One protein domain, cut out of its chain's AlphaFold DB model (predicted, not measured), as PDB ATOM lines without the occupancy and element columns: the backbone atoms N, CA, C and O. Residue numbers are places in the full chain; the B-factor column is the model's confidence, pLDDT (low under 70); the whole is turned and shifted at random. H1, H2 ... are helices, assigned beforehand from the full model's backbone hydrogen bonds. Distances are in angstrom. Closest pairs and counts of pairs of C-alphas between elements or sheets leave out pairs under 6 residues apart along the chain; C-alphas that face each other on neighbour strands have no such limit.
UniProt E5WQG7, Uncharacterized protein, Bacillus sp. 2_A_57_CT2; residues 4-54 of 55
ATOM      1  N   GLU A   4     -47.791  12.307  79.831       89.06
ATOM      2  CA  GLU A   4     -49.038  11.543  79.888       89.06
ATOM      3  C   GLU A   4     -49.234  10.619  78.674       89.06
ATOM      4  O   GLU A   4     -49.591   9.455  78.839       89.06
ATOM      5  N   LYS A   5     -48.929  11.083  77.450       92.00
ATOM      6  CA  LYS A   5     -48.980  10.220  76.257       92.00
ATOM      7  C   LYS A   5     -47.967   9.077  76.332       92.00
ATOM      8  O   LYS A   5     -48.301   7.964  75.935       92.00
ATOM      9  N   ALA A   6     -46.760   9.336  76.838       90.19
ATOM     10  CA  ALA A   6     -45.740   8.302  77.003       90.19
ATOM     11  C   ALA A   6     -46.170   7.243  78.033       90.19
ATOM     12  O   ALA A   6     -46.078   6.049  77.755       90.19
ATOM     13  N   ILE A   7     -46.726   7.672  79.173       91.94
ATOM     14  CA  ILE A   7     -47.259   6.772  80.206       91.94
ATOM     15  C   ILE A   7     -48.426   5.948  79.658       91.94
ATOM     16  O   ILE A   7     -48.438   4.730  79.812       91.94
ATOM     17  N   ASN A   8     -49.379   6.577  78.966       93.62
ATOM     18  CA  ASN A   8     -50.523   5.870  78.388       93.62
ATOM     19  C   ASN A   8     -50.092   4.837  77.341       93.62
ATOM     20  O   ASN A   8     -50.635   3.734  77.318       93.62
ATOM     21  N   SER A   9     -49.086   5.152  76.520       94.38
ATOM     22  CA  SER A   9     -48.519   4.184  75.579       94.38
ATOM     23  C   SER A   9     -47.869   3.004  76.305       94.38
ATOM     24  O   SER A   9     -48.121   1.863  75.936       94.38
ATOM     25  N   ALA A  10     -47.072   3.258  77.348       93.38
ATOM     26  CA  ALA A  10     -46.426   2.198  78.120       93.38
ATOM     27  C   ALA A  10     -47.454   1.297  78.826       93.38
ATOM     28  O   ALA A  10     -47.332   0.075  78.792       93.38
ATOM     29  N   LYS A  11     -48.516   1.884  79.394       95.50
ATOM     30  CA  LYS A  11     -49.635   1.138  79.992       95.50
ATOM     31  C   LYS A  11     -50.344   0.252  78.972       95.50
ATOM     32  O   LYS A  11     -50.661  -0.887  79.295       95.50
ATOM     33  N   ALA A  12     -50.574   0.749  77.756       96.19
ATOM     34  CA  ALA A  12     -51.177  -0.048  76.693       96.19
ATOM     35  C   ALA A  12     -50.293  -1.246  76.311       96.19
ATOM     36  O   ALA A  12     -50.807  -2.352  76.176       96.19
ATOM     37  N   SER A  13     -48.975  -1.049  76.202       96.31
ATOM     38  CA  SER A  13     -48.023  -2.136  75.943       96.31
ATOM     39  C   SER A  13     -48.028  -3.193  77.052       96.31
ATOM     40  O   SER A  13     -48.131  -4.375  76.750       96.31
ATOM     41  N   LEU A  14     -48.000  -2.781  78.323       96.44
ATOM     42  CA  LEU A  14     -48.080  -3.707  79.461       96.44
ATOM     43  C   LEU A  14     -49.403  -4.486  79.486       96.44
ATOM     44  O   LEU A  14     -49.411  -5.689  79.738       96.44
ATOM     45  N   ALA A  15     -50.517  -3.824  79.169       97.38
ATOM     46  CA  ALA A  15     -51.835  -4.449  79.174       97.38
ATOM     47  C   ALA A  15     -51.971  -5.569  78.127       97.38
ATOM     48  O   ALA A  15     -52.700  -6.529  78.370       97.38
ATOM     49  N   VAL A  16     -51.253  -5.489  76.996       97.50
ATOM     50  CA  VAL A  16     -51.182  -6.584  76.006       97.50
ATOM     51  C   VAL A  16     -50.608  -7.861  76.629       97.50
ATOM     52  O   VAL A  16     -51.034  -8.958  76.279       97.50
ATOM     53  N   GLU A  17     -49.697  -7.725  77.593       96.62
ATOM     54  CA  GLU A  17     -49.085  -8.833  78.336       96.62
ATOM     55  C   GLU A  17     -49.864  -9.202  79.614       96.62
ATOM     56  O   GLU A  17     -49.429 -10.052  80.389       96.62
ATOM     57  N   GLY A  18     -51.022  -8.578  79.860       97.00
ATOM     58  CA  GLY A  18     -51.803  -8.772  81.084       97.00
ATOM     59  C   GLY A  18     -51.180  -8.131  82.329       97.00
ATOM     60  O   GLY A  18     -51.573  -8.459  83.450       97.00
ATOM     61  N   LEU A  19     -50.221  -7.220  82.151       96.19
ATOM     62  CA  LEU A  19     -49.558  -6.491  83.226       96.19
ATOM     63  C   LEU A  19     -50.211  -5.121  83.429       96.19
ATOM     64  O   LEU A  19     -50.492  -4.392  82.479       96.19
ATOM     65  N   PHE A  20     -50.415  -4.742  84.690       95.19
ATOM     66  CA  PHE A  20     -51.044  -3.475  85.056       95.19
ATOM     67  C   PHE A  20     -50.268  -2.789  86.176       95.19
ATOM     68  O   PHE A  20     -49.895  -3.421  87.162       95.19
ATOM     69  N   LEU A  21     -50.064  -1.480  86.026       93.06
ATOM     70  CA  LEU A  21     -49.500  -0.641  87.076       93.06
ATOM     71  C   LEU A  21     -50.569  -0.323  88.125       93.06
ATOM     72  O   LEU A  21     -51.712   0.003  87.799       93.06
ATOM     73  N   THR A  22     -50.172  -0.352  89.388       94.00
ATOM     74  CA  THR A  22     -50.922   0.250  90.491       94.00
ATOM     75  C   THR A  22     -50.820   1.771  90.462       94.00
ATOM     76  O   THR A  22     -49.878   2.316  89.882       94.00
ATOM     77  N   PRO A  23     -51.730   2.475  91.160       93.56
ATOM     78  CA  PRO A  23     -51.617   3.921  91.334       93.56
ATOM     79  C   PRO A  23     -50.258   4.354  91.907       93.56
ATOM     80  O   PRO A  23     -49.659   5.300  91.408       93.56
ATOM     81  N   ALA A  24     -49.727   3.616  92.889       94.88
ATOM     82  CA  ALA A  24     -48.439   3.929  93.511       94.88
ATOM     83  C   ALA A  24     -47.251   3.767  92.544       94.88
ATOM     84  O   ALA A  24     -46.346   4.601  92.532       94.88
ATOM     85  N   GLU A  25     -47.255   2.720  91.713       95.12
ATOM     86  CA  GLU A  25     -46.229   2.519  90.680       95.12
ATOM     87  C   GLU A  25     -46.306   3.611  89.601       95.12
ATOM     88  O   GLU A  25     -45.276   4.141  89.180       95.12
ATOM     89  N   GLU A  26     -47.515   3.996  89.182       95.00
ATOM     90  CA  GLU A  26     -47.710   5.061  88.196       95.00
ATOM     91  C   GLU A  26     -47.231   6.423  88.721       95.00
ATOM     92  O   GLU A  26     -46.534   7.153  88.010       95.00
ATOM     93  N   ASP A  27     -47.546   6.756  89.973       95.31
ATOM     94  CA  ASP A  27     -47.094   7.996  90.608       95.31
ATOM     95  C   ASP A  27     -45.573   8.026  90.792       95.31
ATOM     96  O   ASP A  27     -44.939   9.066  90.587       95.31
ATOM     97  N   LEU A  28     -44.952   6.885  91.107       96.38
ATOM     98  CA  LEU A  28     -43.498   6.777  91.188       96.38
ATOM     99  C   LEU A  28     -42.831   7.048  89.825       96.38
ATOM    100  O   LEU A  28     -41.858   7.805  89.751       96.38
ATOM    101  N   ILE A  29     -43.382   6.495  88.739       95.38
ATOM    102  CA  ILE A  29     -42.907   6.737  87.366       95.38
ATOM    103  C   ILE A  29     -43.060   8.216  86.988       95.38
ATOM    104  O   ILE A  29     -42.115   8.810  86.461       95.38
ATOM    105  N   LYS A  30     -44.208   8.839  87.292       94.94
ATOM    106  CA  LYS A  30     -44.440  10.273  87.033       94.94
ATOM    107  C   LYS A  30     -43.391  11.143  87.715       94.94
ATOM    108  O   LYS A  30     -42.794  11.989  87.055       94.94
ATOM    109  N   ASN A  31     -43.112  10.889  88.994       95.88
ATOM    110  CA  ASN A  31     -42.111  11.646  89.747       95.88
ATOM    111  C   ASN A  31     -40.708  11.534  89.141       95.88
ATOM    112  O   ASN A  31     -39.988  12.530  89.085       95.88
ATOM    113  N   ARG A  32     -40.320  10.353  88.640       95.62
ATOM    114  CA  ARG A  32     -39.028  10.175  87.963       95.62
ATOM    115  C   ARG A  32     -38.964  10.899  86.617       95.62
ATOM    116  O   ARG A  32     -37.923  11.475  86.301       95.62
ATOM    117  N   LEU A  33     -40.040  10.867  85.829       93.25
ATOM    118  CA  LEU A  33     -40.118  11.533  84.518       93.25
ATOM    119  C   LEU A  33     -40.166  13.062  84.624       93.25
ATOM    120  O   LEU A  33     -39.766  13.748  83.690       93.25
ATOM    121  N   GLN A  34     -40.656  13.582  85.747       94.31
ATOM    122  CA  GLN A  34     -40.673  15.011  86.068       94.31
ATOM    123  C   GLN A  34     -39.403  15.485  86.791       94.31
ATOM    124  O   GLN A  34     -39.336  16.645  87.172       94.31
ATOM    125  N   GLU A  35     -38.421  14.599  86.998       95.12
ATOM    126  CA  GLU A  35     -37.170  14.885  87.720       95.12
ATOM    127  C   GLU A  35     -37.362  15.325  89.188       95.12
ATOM    128  O   GLU A  35     -36.435  15.828  89.816       95.12
ATOM    129  N   ASN A  36     -38.533  15.054  89.783       97.62
ATOM    130  CA  ASN A  36     -38.797  15.300  91.208       97.62
ATOM    131  C   ASN A  36     -37.978  14.370  92.120       97.62
ATOM    132  O   ASN A  36     -37.763  14.670  93.292       97.62
ATOM    133  N   ILE A  37     -37.564  13.213  91.594       97.94
ATOM    134  CA  ILE A  37     -36.721  12.232  92.279       97.94
ATOM    135  C   ILE A  37     -35.574  11.788  91.374       97.94
ATOM    136  O   ILE A  37     -35.716  11.709  90.150       97.94
ATOM    137  N   SER A  38     -34.443  11.449  91.991       98.06
ATOM    138  CA  SER A  38     -33.301  10.870  91.288       98.06
ATOM    139  C   SER A  38     -33.590   9.435  90.838       98.06
ATOM    140  O   SER A  38     -34.527   8.781  91.299       98.06
ATOM    141  N   GLU A  39     -32.753   8.916  89.943       97.31
ATOM    142  CA  GLU A  39     -32.814   7.509  89.545       97.31
ATOM    143  C   GLU A  39     -32.577   6.554  90.723       97.31
ATOM    144  O   GLU A  39     -33.276   5.550  90.851       97.31
ATOM    145  N   GLU A  40     -31.640   6.883  91.612       98.12
ATOM    146  CA  GLU A  40     -31.350   6.064  92.793       98.12
ATOM    147  C   GLU A  40     -32.522   6.053  93.778       98.12
ATOM    148  O   GLU A  40     -32.904   4.996  94.283       98.12
ATOM    149  N   GLU A  41     -33.174   7.200  93.981       98.00
ATOM    150  CA  GLU A  41     -34.384   7.282  94.801       98.00
ATOM    151  C   GLU A  41     -35.554   6.519  94.160       98.00
ATOM    152  O   GLU A  41     -36.310   5.842  94.859       98.00
ATOM    153  N   PHE A  42     -35.680   6.563  92.830       98.06
ATOM    154  CA  PHE A  42     -36.666   5.772  92.094       98.06
ATOM    155  C   PHE A  42     -36.458   4.265  92.299       98.06
ATOM    156  O   PHE A  42     -37.406   3.568  92.660       98.06
ATOM    157  N   LYS A  43     -35.225   3.763  92.138       97.69
ATOM    158  CA  LYS A  43     -34.887   2.344  92.356       97.69
ATOM    159  C   LYS A  43     -35.190   1.912  93.790       97.69
ATOM    160  O   LYS A  43     -35.809   0.870  93.999       97.69
ATOM    161  N   ARG A  44     -34.802   2.733  94.771       97.81
ATOM    162  CA  ARG A  44     -35.057   2.478  96.194       97.81
ATOM    163  C   ARG A  44     -36.556   2.355  96.482       97.81
ATOM    164  O   ARG A  44     -36.979   1.345  97.035       97.81
ATOM    165  N   LYS A  45     -37.367   3.329  96.050       97.31
ATOM    166  CA  LYS A  45     -38.829   3.306  96.235       97.31
ATOM    167  C   LYS A  45     -39.508   2.155  95.487       97.31
ATOM    168  O   LYS A  45     -40.455   1.571  96.002       97.31
ATOM    169  N   ALA A  46     -39.027   1.804  94.292       96.25
ATOM    170  CA  ALA A  46     -39.558   0.672  93.536       96.25
ATOM    171  C   ALA A  46     -39.365  -0.652  94.297       96.25
ATOM    172  O   ALA A  46     -40.290  -1.459  94.368       96.25
ATOM    173  N   LEU A  47     -38.201  -0.846  94.929       95.75
ATOM    174  CA  LEU A  47     -37.952  -2.001  95.794       95.75
ATOM    175  C   LEU A  47     -38.871  -2.005  97.023       95.75
ATOM    176  O   LEU A  47     -39.445  -3.041  97.349       95.75
ATOM    177  N   GLU A  48     -39.063  -0.859  97.677       95.44
ATOM    178  CA  GLU A  48     -39.964  -0.739  98.834       95.44
ATOM    179  C   GLU A  48     -41.411  -1.129  98.503       95.44
ATOM    180  O   GLU A  48     -42.058  -1.814  99.299       95.44
ATOM    181  N   LEU A  49     -41.908  -0.752  97.319       93.31
ATOM    182  CA  LEU A  49     -43.244  -1.137  96.850       93.31
ATOM    183  C   LEU A  49     -43.379  -2.653  96.659       93.31
ATOM    184  O   LEU A  49     -44.429  -3.219  96.964       93.31
ATOM    185  N   ILE A  50     -42.321  -3.320  96.190       89.38
ATOM    186  CA  ILE A  50     -42.296  -4.782  96.043       89.38
ATOM    187  C   ILE A  50     -42.319  -5.453  97.418       89.38
ATOM    188  O   ILE A  50     -43.111  -6.367  97.639       89.38
ATOM    189  N   PHE A  51     -41.488  -4.997  98.358       86.38
ATOM    190  CA  PHE A  51     -41.441  -5.581  99.700       86.38
ATOM    191  C   PHE A  51     -42.743  -5.372 100.475       86.38
ATOM    192  O   PHE A  51     -43.213  -6.308 101.112       86.38
ATOM    193  N   SER A  52     -43.369  -4.199 100.350       80.44
ATOM    194  CA  SER A  52     -44.645  -3.886 101.014       80.44
ATOM    195  C   SER A  52     -45.828  -4.703 100.483       80.44
ATOM    196  O   SER A  52     -46.844  -4.821 101.155       80.44
ATOM    197  N   ARG A  53     -45.728  -5.255  99.268       71.56
ATOM    198  CA  ARG A  53     -46.740  -6.154  98.688       71.56
ATOM    199  C   ARG A  53     -46.640  -7.594  99.188       71.56
ATOM    200  O   ARG A  53     -47.600  -8.341  99.034       71.56
ATOM    201  N   ASN A  54     -45.484  -7.983  99.725       62.88
ATOM    202  CA  ASN A  54     -45.172  -9.357 100.122       62.88
ATOM    203  C   ASN A  54     -45.311  -9.597 101.640       62.88
ATOM    204  O   ASN A  54     -44.939 -10.668 102.119       62.88
TER     205      ASN A  54
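Overview. This is residues 4 to 54 of the 55 residues of an uncharacterized protein of Bacillus sp. 2_A_57_CT2 (UniProt E5WQG7). The longest helix, H3, lies side by side with H2 in a helical hairpin, and H1 is set off beyond H2 across a gap, in a flat, open arrangement with H2 between the other two. Residues 13 to 18, of which 13 to 16 belong to H1, stick out. The printed part has 51 residues with three named helices, H1, H2, H3 along the chain, and no named strand: all helix. It is only just compact, close to loose, with a radius of gyration of the C-alphas of 11.6 A and spans of 28 by 28 by 14 A.

Along the chain. H3 is residues 39 to 53, 21.5 A long from first to last C-alpha, and ends with C-alpha 53 at (-46.740, -6.154, 98.688). H2 is residues 23 to 33, 15.4 A. H1 is residues 4 to 16, 18.7 A, and begins with C-alpha 4 at (-49.038, 11.543, 79.888).

Arrangement. H3 and H2 touch, their closest C-alphas being those of Phe 42 and Arg 32, 6.5 A apart. This hairpin runs opposite ways at a shallow tilt of 6 degrees. H1 and H2 are near each other, their closest C-alphas 8.2 A apart. H1 and H3 are apart. In H1, H2 and H3 every O i to N i+4 pair is within hydrogen-bond range.

Size, cuts and confidence. The C-alphas farthest apart, of Lys 5 and Asn 54, are 31.1 A apart. The printed part has no cut. The link H2 to H3 is tight, H1 to H2 short. Mean pLDDT of the printed part is 93.7; residue 54 is under 70.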